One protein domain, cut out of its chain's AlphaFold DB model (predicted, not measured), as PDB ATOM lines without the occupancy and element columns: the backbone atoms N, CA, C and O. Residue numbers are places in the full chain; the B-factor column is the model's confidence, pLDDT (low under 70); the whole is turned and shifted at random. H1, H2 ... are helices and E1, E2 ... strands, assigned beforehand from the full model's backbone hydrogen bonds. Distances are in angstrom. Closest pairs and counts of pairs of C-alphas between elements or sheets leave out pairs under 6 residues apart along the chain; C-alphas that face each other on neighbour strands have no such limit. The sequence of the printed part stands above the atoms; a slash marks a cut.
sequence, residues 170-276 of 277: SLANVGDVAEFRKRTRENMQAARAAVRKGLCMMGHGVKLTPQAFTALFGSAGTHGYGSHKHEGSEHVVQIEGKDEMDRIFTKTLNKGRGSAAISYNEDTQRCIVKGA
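This is residues 170 to 276 of the 277 residues of the protein "Hypothetical protein" of Lotharella oceanica (UniProt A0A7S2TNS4). A twisted sheet of five strands is covered on one face by the short helix H2, and the long helix H1 crosses over H2 on the side away from the sheet, so that H2 is sandwiched between them. The last turns of H1 reach the edge strand E5, and the short helix H3 sits off the end of the strands where E3 ends and E4 begins. The printed part has 107 residues with three named helices and five named strands, in the order H1 H2 E1 E2 E3 H3 E4 E5. The sheet runs E1 E2 E3 E4 E5, all antiparallel, and the class is mixed, helices and strands. The whole is compact, with a radius of gyration of the C-alphas of 13.9 A and spans of 45 by 30 by 26 A.

H1, residues 177 to 199, touches H2, residues 210 to 217, with residues 184 to 192 alone; the closest C-alphas, of Asn 187 and Ala 212, are 4.9 A apart, and the lines are about perpendicular at 80 degrees. H2 is on the sheet at a height of 9.5 A, over E3, residues 234 to 239, and only just over E4, residues 260 to 265, with 3 C-alphas; it runs along the strands, at 10 degrees to E3 on the local plane. E1, residues 221 to 223, E2, residues 226 to 231, and E3 form a meander, each strand the antiparallel neighbour of the one before; N 221 and O 228 are 2.8 A apart, N 229 and O 236 2.8 A. H3, residues 242 to 248, only grazes the sheet; C-alphas 239 and 245 are the closest of E3 and H3, 6.8 A apart. N 237 of E3 and O 262 of E4 are 2.8 A apart. E4 forms a hairpin with E5, residues 270 to 275, with N 272 and O 263 at 2.7 A. H1 only grazes the sheet with residues 194 to 199. In H1, H2 and H3 every O i to N i+4 pair is within hydrogen-bond range.

H1 begins with C-alpha 177 at (-45.676, 27.419, 33.338) and is 32.6 A long. H2 measures 10.4 A, E1 6.5 A, E2 16.4 A, E3 16.0 A, H3 10.1 A and E4 16.6 A. E5, 16.0 A, ends with C-alpha 275 at (-40.116, 53.208, 58.951).

The C-alphas farthest apart, of Gly 175 and Gly 256, are 44.9 A apart. The printed part has no cut. The link from H3 to E4 is long, with 11 residues. The mean pLDDT of the printed part is 74.0; 32 residues are under 70, among them 199 to 205 and 244 to 259.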
ATOM      1  N   SER A 170     -51.132  29.757  42.650       64.25
ATOM      2  CA  SER A 170     -50.818  30.694  41.568       64.25
ATOM      3  C   SER A 170     -50.595  29.983  40.225       64.25
ATOM      4  O   SER A 170     -50.908  30.547  39.178       64.25
ATOM      5  N   LEU A 171     -50.081  28.747  40.253       63.66
ATOM      6  CA  LEU A 171     -49.883  27.915  39.066       63.66
ATOM      7  C   LEU A 171     -51.200  27.302  38.567       63.66
ATOM      8  O   LEU A 171     -51.399  27.219  37.364       63.66
ATOM      9  N   ALA A 172     -52.116  26.926  39.466       67.62
ATOM     10  CA  ALA A 172     -53.409  26.332  39.105       67.62
ATOM     11  C   ALA A 172     -54.280  27.251  38.227       67.62
ATOM     12  O   ALA A 172     -55.096  26.772  37.445       67.62
ATOM     13  N   ASN A 173     -54.078  28.568  38.324       69.62
ATOM     14  CA  ASN A 173     -54.818  29.572  37.560       69.62
ATOM     15  C   ASN A 173     -54.194  29.908  36.191       69.62
ATOM     16  O   ASN A 173     -54.755  30.720  35.455       69.62
ATOM     17  N   VAL A 174     -53.033  29.338  35.845       71.44
ATOM     18  CA  VAL A 174     -52.349  29.594  34.568       71.44
ATOM     19  C   VAL A 174     -52.065  28.259  33.885       71.44
ATOM     20  O   VAL A 174     -51.325  27.435  34.409       71.44
ATOM     21  N   GLY A 175     -52.642  28.045  32.700       75.75
ATOM     22  CA  GLY A 175     -52.513  26.779  31.966       75.75
ATOM     23  C   GLY A 175     -51.090  26.450  31.495       75.75
ATOM     24  O   GLY A 175     -50.810  25.295  31.185       75.75
ATOM     25  N   ASP A 176     -50.184  27.436  31.473       86.19
ATOM     26  CA  ASP A 176     -48.785  27.275  31.068       86.19
ATOM     27  C   ASP A 176     -47.783  27.862  32.086       86.19
ATOM     28  O   ASP A 176     -47.870  29.005  32.548       86.19
ATOM     29  N   VAL A 177     -46.751  27.072  32.397       78.38
ATOM     30  CA  VAL A 177     -45.676  27.419  33.338       78.38
ATOM     31  C   VAL A 177     -44.798  28.551  32.793       78.38
ATOM     32  O   VAL A 177     -44.277  29.359  33.575       78.38
ATOM     33  N   ALA A 178     -44.585  28.619  31.474       81.50
ATOM     34  CA  ALA A 178     -43.752  29.665  30.885       81.50
ATOM     35  C   ALA A 178     -44.448  31.032  30.960       81.50
ATOM     36  O   ALA A 178     -43.822  32.013  31.382       81.50
ATOM     37  N   GLU A 179     -45.746  31.080  30.660       82.88
ATOM     38  CA  GLU A 179     -46.580  32.271  30.834       82.88
ATOM     39  C   GLU A 179     -46.630  32.735  32.299       82.88
ATOM     40  O   GLU A 179     -46.388  33.914  32.587       82.88
ATOM     41  N   PHE A 180     -46.818  31.808  33.246       79.56
ATOM     42  CA  PHE A 180     -46.793  32.116  34.679       79.56
ATOM     43  C   PHE A 180     -45.480  32.799  35.099       79.56
ATOM     44  O   PHE A 180     -45.480  33.844  35.762       79.56
ATOM     45  N   ARG A 181     -44.334  32.250  34.669       79.81
ATOM     46  CA  ARG A 181     -43.008  32.826  34.957       79.81
ATOM     47  C   ARG A 181     -42.842  34.220  34.355       79.81
ATOM     48  O   ARG A 181     -42.245  35.082  35.004       79.81
ATOM     49  N   LYS A 182     -43.343  34.443  33.138       85.56
ATOM     50  CA  LYS A 182     -43.296  35.750  32.468       85.56
ATOM     51  C   LYS A 182     -44.109  36.787  33.246       85.56
ATOM     52  O   LYS A 182     -43.543  37.791  33.676       85.56
ATOM     53  N   ARG A 183     -45.375  36.482  33.545       81.19
ATOM     54  CA  ARG A 183     -46.283  37.370  34.289       81.19
ATOM     55  C   ARG A 183     -45.763  37.687  35.693       81.19
ATOM     56  O   ARG A 183     -45.838  38.824  36.150       81.19
ATOM     57  N   THR A 184     -45.157  36.705  36.361       78.69
ATOM     58  CA  THR A 184     -44.548  36.901  37.687       78.69
ATOM     59  C   THR A 184     -43.362  37.868  37.632       78.69
ATOM     60  O   THR A 184     -43.226  38.729  38.503       78.69
ATOM     61  N   ARG A 185     -42.510  37.776  36.598       81.25
ATOM     62  CA  ARG A 185     -41.398  38.723  36.397       81.25
ATOM     63  C   ARG A 185     -41.902  40.134  36.119       81.25
ATOM     64  O   ARG A 185     -41.362  41.074  36.697       81.25
ATOM     65  N   GLU A 186     -42.919  40.276  35.276       84.38
ATOM     66  CA  GLU A 186     -43.533  41.569  34.952       84.38
ATOM     67  C   GLU A 186     -44.152  42.213  36.200       84.38
ATOM     68  O   GLU A 186     -43.824  43.355  36.526       84.38
ATOM     69  N   ASN A 187     -44.929  41.450  36.977       81.44
ATOM     70  CA  ASN A 187     -45.496  41.906  38.249       81.44
ATOM     71  C   ASN A 187     -44.404  42.327  39.243       81.44
ATOM     72  O   ASN A 187     -44.515  43.381  39.868       81.44
ATOM     73  N   MET A 188     -43.316  41.557  39.361       80.50
ATOM     74  CA  MET A 188     -42.194  41.894  40.242       80.50
ATOM     75  C   MET A 188     -41.458  43.164  39.785       80.50
ATOM     76  O   MET A 188     -41.067  43.989  40.615       80.50
ATOM     77  N   GLN A 189     -41.259  43.348  38.477       83.31
ATOM     78  CA  GLN A 189     -40.639  44.556  37.928       83.31
ATOM     79  C   GLN A 189     -41.521  45.789  38.147       83.31
ATOM     80  O   GLN A 189     -41.012  46.816  38.608       83.31
ATOM     81  N   ALA A 190     -42.828  45.670  37.896       82.69
ATOM     82  CA  ALA A 190     -43.809  46.722  38.139       82.69
ATOM     83  C   ALA A 190     -43.870  47.098  39.627       82.69
ATOM     84  O   ALA A 190     -43.770  48.277  39.967       82.69
ATOM     85  N   ALA A 191     -43.911  46.103  40.521       80.44
ATOM     86  CA  ALA A 191     -43.886  46.310  41.966       80.44
ATOM     87  C   ALA A 191     -42.618  47.056  42.410       80.44
ATOM     88  O   ALA A 191     -42.692  48.071  43.104       80.44
ATOM     89  N   ARG A 192     -41.439  46.618  41.946       82.94
ATOM     90  CA  ARG A 192     -40.160  47.287  42.244       82.94
ATOM     91  C   ARG A 192     -40.105  48.714  41.710       82.94
ATOM     92  O   ARG A 192     -39.453  49.558  42.320       82.94
ATOM     93  N   ALA A 193     -40.696  48.986  40.549       82.44
ATOM     94  CA  ALA A 193     -40.753  50.334  39.989       82.44
ATOM     95  C   ALA A 193     -41.677  51.240  40.817       82.44
ATOM     96  O   ALA A 193     -41.281  52.346  41.184       82.44
ATOM     97  N   ALA A 194     -42.860  50.741  41.180       80.69
ATOM     98  CA  ALA A 194     -43.830  51.459  41.996       80.69
ATOM     99  C   ALA A 194     -43.286  51.766  43.399       80.69
ATOM    100  O   ALA A 194     -43.359  52.911  43.844       80.69
ATOM    101  N   VAL A 195     -42.656  50.792  44.065       79.50
ATOM    102  CA  VAL A 195     -42.053  51.010  45.387       79.50
ATOM    103  C   VAL A 195     -40.875  51.984  45.311       79.50
ATOM    104  O   VAL A 195     -40.782  52.880  46.143       79.50
ATOM    105  N   ARG A 196     -40.019  51.898  44.281       78.12
ATOM    106  CA  ARG A 196     -38.954  52.895  44.062       78.12
ATOM    107  C   ARG A 196     -39.517  54.308  43.900       78.12
ATOM    108  O   ARG A 196     -39.022  55.224  44.545       78.12
ATOM    109  N   LYS A 197     -40.571  54.473  43.093       77.81
ATOM    110  CA  LYS A 197     -41.242  55.767  42.887       77.81
ATOM    111  C   LYS A 197     -41.858  56.299  44.187       77.81
ATOM    112  O   LYS A 197     -41.723  57.478  44.486       77.81
ATOM    113  N   GLY A 198     -42.488  55.423  44.963       70.88
ATOM    114  CA  GLY A 198     -43.087  55.754  46.250       70.88
ATOM    115  C   GLY A 198     -42.099  56.142  47.336       70.88
ATOM    116  O   GLY A 198     -42.332  57.090  48.071       70.88
ATOM    117  N   LEU A 199     -40.967  55.444  47.415       67.38
ATOM    118  CA  LEU A 199     -39.931  55.734  48.405       67.38
ATOM    119  C   LEU A 199     -39.242  57.085  48.157       67.38
ATOM    120  O   LEU A 199     -38.768  57.698  49.109       67.38
ATOM    121  N   CYS A 200     -39.236  57.590  46.918       64.69
ATOM    122  CA  CYS A 200     -38.818  58.965  46.621       64.69
ATOM    123  C   CYS A 200     -39.815  60.024  47.131       64.69
ATOM    124  O   CYS A 200     -39.438  61.179  47.301       64.69
ATOM    125  N   MET A 201     -41.069  59.644  47.392       61.81
ATOM    126  CA  MET A 201     -42.148  60.524  47.841       61.81
ATOM    127  C   MET A 201     -42.488  60.211  49.306       61.81
ATOM    128  O   MET A 201     -43.467  59.529  49.607       61.81
ATOM    129  N   MET A 202     -41.637  60.674  50.227       55.19
ATOM    130  CA  MET A 202     -41.771  60.440  51.673       55.19
ATOM    131  C   MET A 202     -43.207  60.715  52.164       55.19
ATOM    132  O   MET A 202     -43.676  61.845  52.104       55.19
ATOM    133  N   GLY A 203     -43.895  59.680  52.662       59.25
ATOM    134  CA  GLY A 203     -45.221  59.791  53.288       59.25
ATOM    135  C   GLY A 203     -46.428  59.497  52.388       59.25
ATOM    136  O   GLY A 203     -47.546  59.420  52.896       59.25
ATOM    137  N   HIS A 204     -46.241  59.265  51.085       62.19
ATOM    138  CA  HIS A 204     -47.345  58.907  50.194       62.19
ATOM    139  C   HIS A 204     -47.424  57.394  49.968       62.19
ATOM    140  O   HIS A 204     -46.483  56.767  49.485       62.19
ATOM    141  N   GLY A 205     -48.573  56.802  50.306       69.75
ATOM    142  CA  GLY A 205     -48.842  55.393  50.027       69.75
ATOM    143  C   GLY A 205     -48.781  55.092  48.524       69.75
ATOM    144  O   GLY A 205     -49.343  55.829  47.710       69.75
ATOM    145  N   VAL A 206     -48.112  54.004  48.159       80.06
ATOM    146  CA  VAL A 206     -47.941  53.533  46.780       80.06
ATOM    147  C   VAL A 206     -49.125  52.675  46.393       80.06
ATOM    148  O   VAL A 206     -49.454  51.739  47.114       80.06
ATOM    149  N   LYS A 207     -49.743  52.934  45.240       80.62
ATOM    150  CA  LYS A 207     -50.736  51.997  44.716       80.62
ATOM    151  C   LYS A 207     -50.040  50.762  44.147       80.62
ATOM    152  O   LYS A 207     -49.212  50.890  43.245       80.62
ATOM    153  N   LEU A 208     -50.359  49.591  44.683       78.88
ATOM    154  CA  LEU A 208     -49.872  48.299  44.202       78.88
ATOM    155  C   LEU A 208     -51.073  47.400  43.945       78.88
ATOM    156  O   LEU A 208     -52.024  47.414  44.712       78.88
ATOM    157  N   THR A 209     -51.028  46.607  42.880       81.06
ATOM    158  CA  THR A 209     -52.014  45.537  42.719       81.06
ATOM    159  C   THR A 209     -51.723  44.421  43.727       81.06
ATOM    160  O   THR A 209     -50.550  44.212  44.067       81.06
ATOM    161  N   PRO A 210     -52.733  43.648  44.166       76.56
ATOM    162  CA  PRO A 210     -52.513  42.505  45.053       76.56
ATOM    163  C   PRO A 210     -51.458  41.535  44.501       76.56
ATOM    164  O   PRO A 210     -50.588  41.064  45.226       76.56
ATOM    165  N   GLN A 211     -51.448  41.307  43.184       79.25
ATOM    166  CA  GLN A 211     -50.476  40.434  42.520       79.25
ATOM    167  C   GLN A 211     -49.059  41.015  42.541       79.25
ATOM    168  O   GLN A 211     -48.097  40.268  42.699       79.25
ATOM    169  N   ALA A 212     -48.910  42.335  42.390       78.19
ATOM    170  CA  ALA A 212     -47.617  43.009  42.492       78.19
ATOM    171  C   ALA A 212     -47.085  42.977  43.931       78.19
ATOM    172  O   ALA A 212     -45.891  42.759  44.139       78.19
ATOM    173  N   PHE A 213     -47.969  43.147  44.917       81.25
ATOM    174  CA  PHE A 213     -47.622  43.061  46.331       81.25
ATOM    175  C   PHE A 213     -47.161  41.646  46.708       81.25
ATOM    176  O   PHE A 213     -46.037  41.476  47.186       81.25
ATOM    177  N   THR A 214     -47.956  40.627  46.379       81.25
ATOM    178  CA  THR A 214     -47.620  39.213  46.614       81.25
ATOM    179  C   THR A 214     -46.388  38.772  45.818       81.25
ATOM    180  O   THR A 214     -45.587  37.975  46.299       81.25
ATOM    181  N   ALA A 215     -46.152  39.318  44.620       81.94
ATOM    182  CA  ALA A 215     -44.927  39.042  43.865       81.94
ATOM    183  C   ALA A 215     -43.664  39.624  44.526       81.94
ATOM    184  O   ALA A 215     -42.565  39.116  44.294       81.94
ATOM    185  N   LEU A 216     -43.799  40.692  45.321       83.38
ATOM    186  CA  LEU A 216     -42.674  41.348  45.986       83.38
ATOM    187  C   LEU A 216     -42.403  40.772  47.384       83.38
ATOM    188  O   LEU A 216     -41.242  40.563  47.732       83.38
ATOM    189  N   PHE A 217     -43.462  40.505  48.151       83.69
ATOM    190  CA  PHE A 217     -43.405  40.083  49.556       83.69
ATOM    191  C   PHE A 217     -44.025  38.706  49.812       83.69
ATOM    192  O   PHE A 217     -44.333  38.374  50.953       83.69
ATOM    193  N   GLY A 218     -44.240  37.896  48.780       83.69
ATOM    194  CA  GLY A 218     -44.868  36.592  48.949       83.69
ATOM    195  C   GLY A 218     -46.285  36.663  49.529       83.69
ATOM    196  O   GLY A 218     -46.922  37.710  49.607       83.69
ATOM    197  N   SER A 219     -46.796  35.495  49.890       82.19
ATOM    198  CA  SER A 219     -48.060  35.310  50.601       82.19
ATOM    199  C   SER A 219     -47.878  35.428  52.114       82.19
ATOM    200  O   SER A 219     -46.753  35.340  52.609       82.19
ATOM    201  N   ALA A 220     -48.983  35.489  52.863       82.19
ATOM    202  CA  ALA A 220     -48.940  35.416  54.323       82.19
ATOM    203  C   ALA A 220     -48.133  34.189  54.808       82.19
ATOM    204  O   ALA A 220     -48.253  33.090  54.258       82.19
ATOM    205  N   GLY A 221     -47.280  34.393  55.812       81.38
ATOM    206  CA  GLY A 221     -46.354  33.394  56.341       81.38
ATOM    207  C   GLY A 221     -45.008  33.976  56.783       81.38
ATOM    208  O   GLY A 221     -44.775  35.185  56.739       81.38
ATOM    209  N   THR A 222     -44.108  33.094  57.221       76.94
ATOM    210  CA  THR A 222     -42.742  33.456  57.629       76.94
ATOM    211  C   THR A 222     -41.784  33.325  56.453       76.94
ATOM    212  O   THR A 222     -41.683  32.264  55.827       76.94
ATOM    213  N   HIS A 223     -41.038  34.389  56.181       76.75
ATOM    214  CA  HIS A 223     -40.097  34.488  55.074       76.75
ATOM    215  C   HIS A 223     -38.685  34.750  55.584       76.75
ATOM    216  O   HIS A 223     -38.467  35.157  56.717       76.75
ATOM    217  N   GLY A 224     -37.694  34.567  54.712       69.00
ATOM    218  CA  GLY A 224     -36.305  34.918  55.028       69.00
ATOM    219  C   GLY A 224     -36.028  36.422  55.041       69.00
ATOM    220  O   GLY A 224     -34.886  36.786  54.818       69.00
ATOM    221  N   TYR A 225     -37.062  37.260  55.145       77.69
ATOM    222  CA  TYR A 225     -36.937  38.686  55.439       77.69
ATOM    223  C   TYR A 225     -37.754  39.119  56.671       77.69
ATOM    224  O   TYR A 225     -37.845  40.308  56.937       77.69
ATOM    225  N   GLY A 226     -38.445  38.199  57.359       83.19
ATOM    226  CA  GLY A 226     -39.377  38.507  58.450       83.19
ATOM    227  C   GLY A 226     -40.740  37.824  58.285       83.19
ATOM    228  O   GLY A 226     -40.825  36.712  57.760       83.19
ATOM    229  N   SER A 227     -41.825  38.463  58.729       81.44
ATOM    230  CA  SER A 227     -43.170  37.863  58.740       81.44
ATOM    231  C   SER A 227     -44.189  38.665  57.931       81.44
ATOM    232  O   SER A 227     -44.154  39.891  57.884       81.44
ATOM    233  N   HIS A 228     -45.111  37.964  57.273       83.94
ATOM    234  CA  HIS A 228     -46.239  38.544  56.546       83.94
ATOM    235  C   HIS A 228     -47.539  38.028  57.159       83.94
ATOM    236  O   HIS A 228     -47.805  36.827  57.139       83.94
ATOM    237  N   LYS A 229     -48.342  38.933  57.714       83.88
ATOM    238  CA  LYS A 229     -49.651  38.651  58.309       83.88
ATOM    239  C   LYS A 229     -50.768  39.262  57.469       83.88
ATOM    240  O   LYS A 229     -50.554  40.232  56.742       83.88
ATOM    241  N   HIS A 230     -51.950  38.671  57.573       82.25
ATOM    242  CA  HIS A 230     -53.184  39.170  56.973       82.25
ATOM    243  C   HIS A 230     -54.171  39.434  58.110       82.25
ATOM    244  O   HIS A 230     -54.464  38.532  58.893       82.25
ATOM    245  N   GLU A 231     -54.594  40.686  58.242       81.31
ATOM    246  CA  GLU A 231     -55.497  41.183  59.278       81.31
ATOM    247  C   GLU A 231     -56.689  41.855  58.577       81.31
ATOM    248  O   GLU A 231     -56.649  43.031  58.218       81.31
ATOM    249  N   GLY A 232     -57.753  41.090  58.317       84.81
ATOM    250  CA  GLY A 232     -58.917  41.591  57.576       84.81
ATOM    251  C   GLY A 232     -58.589  41.846  56.104       84.81
ATOM    252  O   GLY A 232     -58.229  40.910  55.404       84.81
ATOM    253  N   SER A 233     -58.715  43.091  55.635       78.06
ATOM    254  CA  SER A 233     -58.288  43.514  54.289       78.06
ATOM    255  C   SER A 233     -56.877  44.121  54.267       78.06
ATOM    256  O   SER A 233     -56.435  44.641  53.240       78.06
ATOM    257  N   GLU A 234     -56.143  44.087  55.387       78.44
ATOM    258  CA  GLU A 234     -54.788  44.631  55.485       78.44
ATOM    259  C   GLU A 234     -53.730  43.517  55.543       78.44
ATOM    260  O   GLU A 234     -53.736  42.624  56.387       78.44
ATOM    261  N   HIS A 235     -52.764  43.582  54.637       78.69
ATOM    262  CA  HIS A 235     -51.546  42.792  54.658       78.69
ATOM    263  C   HIS A 235     -50.443  43.566  55.369       78.69
ATOM    264  O   HIS A 235     -50.046  44.639  54.919       78.69
ATOM    265  N   VAL A 236     -49.879  42.991  56.424       80.94
ATOM    266  CA  VAL A 236     -48.780  43.595  57.182       80.94
ATOM    267  C   VAL A 236     -47.525  42.752  56.999       80.94
ATOM    268  O   VAL A 236     -47.474  41.593  57.403       80.94
ATOM    269  N   VAL A 237     -46.502  43.333  56.375       82.62
ATOM    270  CA  VAL A 237     -45.182  42.728  56.181       82.62
ATOM    271  C   VAL A 237     -44.195  43.401  57.122       82.62
ATOM    272  O   VAL A 237     -43.880  44.584  56.990       82.62
ATOM    273  N   GLN A 238     -43.699  42.634  58.081       81.31
ATOM    274  CA  GLN A 238     -42.702  43.056  59.045       81.31
ATOM    275  C   GLN A 238     -41.338  42.538  58.596       81.31
ATOM    276  O   GLN A 238     -41.150  41.326  58.494       81.31
ATOM    277  N   ILE A 239     -40.407  43.453  58.305       79.88
ATOM    278  CA  ILE A 239     -39.068  43.093  57.829       79.88
ATOM    279  C   ILE A 239     -38.081  43.129  58.998       79.88
ATOM    280  O   ILE A 239     -37.905  44.167  59.647       79.88
ATOM    281  N   GLU A 240     -37.443  41.993  59.268       77.06
ATOM    282  CA  GLU A 240     -36.585  41.772  60.430       77.06
ATOM    283  C   GLU A 240     -35.108  41.969  60.074       77.06
ATOM    284  O   GLU A 240     -34.371  41.045  59.763       77.06
ATOM    285  N   GLY A 241     -34.642  43.210  60.182       71.75
ATOM    286  CA  GLY A 241     -33.219  43.520  60.103       71.75
ATOM    287  C   GLY A 241     -32.795  44.265  58.842       71.75
ATOM    288  O   GLY A 241     -33.419  44.246  57.777       71.75
ATOM    289  N   LYS A 242     -31.683  44.981  58.995       68.50
ATOM    290  CA  LYS A 242     -31.208  45.969  58.028       68.50
ATOM    291  C   LYS A 242     -30.700  45.348  56.726       68.50
ATOM    292  O   LYS A 242     -30.999  45.865  55.653       68.50
ATOM    293  N   ASP A 243     -29.985  44.230  56.812       70.62
ATOM    294  CA  ASP A 243     -29.411  43.559  55.638       70.62
ATOM    295  C   ASP A 243     -30.493  43.012  54.695       70.62
ATOM    296  O   ASP A 243     -30.302  42.951  53.480       70.62
ATOM    297  N   GLU A 244     -31.643  42.613  55.240       68.12
ATOM    298  CA  GLU A 244     -32.779  42.095  54.475       68.12
ATOM    299  C   GLU A 244     -33.554  43.232  53.807       68.12
ATOM    300  O   GLU A 244     -33.878  43.141  52.620       68.12
ATOM    301  N   MET A 245     -33.714  44.357  54.512       69.31
ATOM    302  CA  MET A 245     -34.167  45.614  53.915       69.31
ATOM    303  C   MET A 245     -33.272  46.046  52.746       69.31
ATOM    304  O   MET A 245     -33.800  46.344  51.681       69.31
ATOM    305  N   ASP A 246     -31.943  46.010  52.892       69.81
ATOM    306  CA  ASP A 246     -30.981  46.368  51.830       69.81
ATOM    307  C   ASP A 246     -31.034  45.434  50.608       69.81
ATOM    308  O   ASP A 246     -30.688  45.820  49.483       69.81
ATOM    309  N   ARG A 247     -31.431  44.174  50.819       69.75
ATOM    310  CA  ARG A 247     -31.616  43.193  49.741       69.75
ATOM    311  C   ARG A 247     -32.901  43.442  48.961       69.75
ATOM    312  O   ARG A 247     -32.905  43.271  47.741       69.75
ATOM    313  N   ILE A 248     -33.980  43.803  49.650       69.56
ATOM    314  CA  ILE A 248     -35.293  44.046  49.036       69.56
ATOM    315  C   ILE A 248     -35.325  45.434  48.388       69.56
ATOM    316  O   ILE A 248     -35.780  45.597  47.253       69.56
ATOM    317  N   PHE A 249     -34.778  46.419  49.088       69.44
ATOM    318  CA  PHE A 249     -34.682  47.810  48.690       69.44
ATOM    319  C   PHE A 249     -33.205  48.124  48.471       69.44
ATOM    320  O   PHE A 249     -32.441  48.183  49.422       69.44
ATOM    321  N   THR A 250     -32.789  48.293  47.210       62.28
ATOM    322  CA  THR A 250     -31.400  48.615  46.816       62.28
ATOM    323  C   THR A 250     -30.693  49.536  47.815       62.28
ATOM    324  O   THR A 250     -31.285  50.544  48.191       62.28
ATOM    325  N   LYS A 251     -29.414  49.255  48.138       53.38
ATOM    326  CA  LYS A 251     -28.534  49.986  49.091       53.38
ATOM    327  C   LYS A 251     -28.673  51.515  49.125       53.38
ATOM    328  O   LYS A 251     -28.411  52.143  50.146       53.38
ATOM    329  N   THR A 252     -29.075  52.132  48.017       45.53
ATOM    330  CA  THR A 252     -29.393  53.562  47.910       45.53
ATOM    331  C   THR A 252     -30.484  54.031  48.887       45.53
ATOM    332  O   THR A 252     -30.533  55.215  49.200       45.53
ATOM    333  N   LEU A 253     -31.339  53.128  49.383       51.16
ATOM    334  CA  LEU A 253     -32.516  53.424  50.212       51.16
ATOM    335  C   LEU A 253     -32.270  53.388  51.730       51.16
ATOM    336  O   LEU A 253     -33.121  53.856  52.481       51.16
ATOM    337  N   ASN A 254     -31.130  52.868  52.197       51.12
ATOM    338  CA  ASN A 254     -30.998  52.383  53.579       51.12
ATOM    339  C   ASN A 254     -29.997  53.157  54.454       51.12
ATOM    340  O   ASN A 254     -29.437  52.619  55.418       51.12
ATOM    341  N   LYS A 255     -29.766  54.447  54.168       50.50
ATOM    342  CA  LYS A 255     -28.994  55.315  55.075       50.50
ATOM    343  C   LYS A 255     -29.788  55.564  56.369       50.50
ATOM    344  O   LYS A 255     -30.464  56.574  56.500       50.50
ATOM    345  N   GLY A 256     -29.683  54.634  57.321       51.72
ATOM    346  CA  GLY A 256     -29.969  54.877  58.739       51.72
ATOM    347  C   GLY A 256     -31.181  54.186  59.371       51.72
ATOM    348  O   GLY A 256     -31.536  54.585  60.468       51.72
ATOM    349  N   ARG A 257     -31.815  53.174  58.755       55.81
ATOM    350  CA  ARG A 257     -32.978  52.480  59.360       55.81
ATOM    351  C   ARG A 257     -32.640  51.059  59.823       55.81
ATOM    352  O   ARG A 257     -31.935  50.339  59.119       55.81
ATOM    353  N   GLY A 258     -33.116  50.683  61.015       56.69
ATOM    354  CA  GLY A 258     -32.900  49.363  61.628       56.69
ATOM    355  C   GLY A 258     -33.973  48.324  61.274       56.69
ATOM    356  O   GLY A 258     -33.639  47.165  61.033       56.69
ATOM    357  N   SER A 259     -35.240  48.741  61.186       62.72
ATOM    358  CA  SER A 259     -36.389  47.901  60.815       62.72
ATOM    359  C   SER A 259     -37.480  48.726  60.110       62.72
ATOM    360  O   SER A 259     -37.527  49.956  60.218       62.72
ATOM    361  N   ALA A 260     -38.348  48.066  59.340       70.62
ATOM    362  CA  ALA A 260     -39.497  48.703  58.701       70.62
ATOM    363  C   ALA A 260     -40.700  47.755  58.663       70.62
ATOM    364  O   ALA A 260     -40.549  46.540  58.520       70.62
ATOM    365  N   ALA A 261     -41.892  48.334  58.765       74.75
ATOM    366  CA  ALA A 261     -43.153  47.646  58.551       74.75
ATOM    367  C   ALA A 261     -43.809  48.203  57.287       74.75
ATOM    368  O   ALA A 261     -43.854  49.415  57.070       74.75
ATOM    369  N   ILE A 262     -44.313  47.322  56.439       77.50
ATOM    370  CA  ILE A 262     -45.007  47.684  55.209       77.50
ATOM    371  C   ILE A 262     -46.424  47.170  55.349       77.50
ATOM    372  O   ILE A 262     -46.618  45.969  55.511       77.50
ATOM    373  N   SER A 263     -47.402  48.067  55.316       77.00
ATOM    374  CA  SER A 263     -48.805  47.672  55.341       77.00
ATOM    375  C   SER A 263     -49.463  47.942  53.994       77.00
ATOM    376  O   SER A 263     -49.156  48.933  53.335       77.00
ATOM    377  N   TYR A 264     -50.306  47.027  53.536       76.50
ATOM    378  CA  TYR A 264     -51.020  47.109  52.271       76.50
ATOM    379  C   TYR A 264     -52.494  46.821  52.502       76.50
ATOM    380  O   TYR A 264     -52.835  45.756  52.993       76.50
ATOM    381  N   ASN A 265     -53.361  47.756  52.140       77.88
ATOM    382  CA  ASN A 265     -54.804  47.600  52.274       77.88
ATOM    383  C   ASN A 265     -55.409  47.214  50.912       77.88
ATOM    384  O   ASN A 265     -55.198  47.924  49.924       77.88
ATOM    385  N   GLU A 266     -56.132  46.094  50.860       69.44
ATOM    386  CA  GLU A 266     -56.711  45.519  49.640       69.44
ATOM    387  C   GLU A 266     -57.812  46.403  49.045       69.44
ATOM    388  O   GLU A 266     -57.818  46.620  47.832       69.44
ATOM    389  N   ASP A 267     -58.672  46.980  49.890       73.38
ATOM    390  CA  ASP A 267     -59.814  47.804  49.467       73.38
ATOM    391  C   ASP A 267     -59.359  49.086  48.757       73.38
ATOM    392  O   ASP A 267     -59.930  49.527  47.760       73.38
ATOM    393  N   THR A 268     -58.284  49.690  49.264       74.19
ATOM    394  CA  THR A 268     -57.723  50.945  48.742       74.19
ATOM    395  C   THR A 268     -56.546  50.733  47.789       74.19
ATOM    396  O   THR A 268     -56.057  51.699  47.188       74.19
ATOM    397  N   GLN A 269     -56.075  49.487  47.667       75.00
ATOM    398  CA  GLN A 269     -54.877  49.075  46.930       75.00
ATOM    399  C   GLN A 269     -53.641  49.922  47.267       75.00
ATOM    400  O   GLN A 269     -52.805  50.206  46.405       75.00
ATOM    401  N   ARG A 270     -53.530  50.379  48.520       74.19
ATOM    402  CA  ARG A 270     -52.491  51.313  48.973       74.19
ATOM    403  C   ARG A 270     -51.500  50.617  49.894       74.19
ATOM    404  O   ARG A 270     -51.882  50.027  50.894       74.19
ATOM    405  N   CYS A 271     -50.220  50.755  49.570       75.00
ATOM    406  CA  CYS A 271     -49.074  50.264  50.321       75.00
ATOM    407  C   CYS A 271     -48.382  51.425  51.045       75.00
ATOM    408  O   CYS A 271     -47.971  52.399  50.413       75.00
ATOM    409  N   ILE A 272     -48.238  51.334  52.362       76.88
ATOM    410  CA  ILE A 272     -47.627  52.345  53.221       76.88
ATOM    411  C   ILE A 272     -46.382  51.737  53.864       76.88
ATOM    412  O   ILE A 272     -46.453  50.741  54.579       76.88
ATOM    413  N   VAL A 273     -45.229  52.366  53.637       73.50
ATOM    414  CA  VAL A 273     -43.969  51.978  54.281       73.50
ATOM    415  C   VAL A 273     -43.814  52.784  55.570       73.50
ATOM    416  O   VAL A 273     -43.486  53.971  55.538       73.50
ATOM    417  N   LYS A 274     -44.042  52.138  56.713       73.69
ATOM    418  CA  LYS A 274     -43.793  52.688  58.047       73.69
ATOM    419  C   LYS A 274     -42.347  52.363  58.434       73.69
ATOM    420  O   LYS A 274     -41.996  51.216  58.698       73.69
ATOM    421  N   GLY A 275     -41.472  53.367  58.419       59.25
ATOM    422  CA  GLY A 275     -40.116  53.208  58.951       59.25
ATOM    423  C   GLY A 275     -40.144  53.235  60.477       59.25
ATOM    424  O   GLY A 275     -40.768  54.133  61.041       59.25
ATOM    425  N   ALA A 276     -39.461  52.298  61.140       47.56
ATOM    426  CA  ALA A 276     -39.093  52.511  62.534       47.56
ATOM    427  C   ALA A 276     -38.024  53.618  62.575       47.56
ATOM    428  O   ALA A 276     -37.107  53.616  61.744       47.56
TER     429      ALA A 276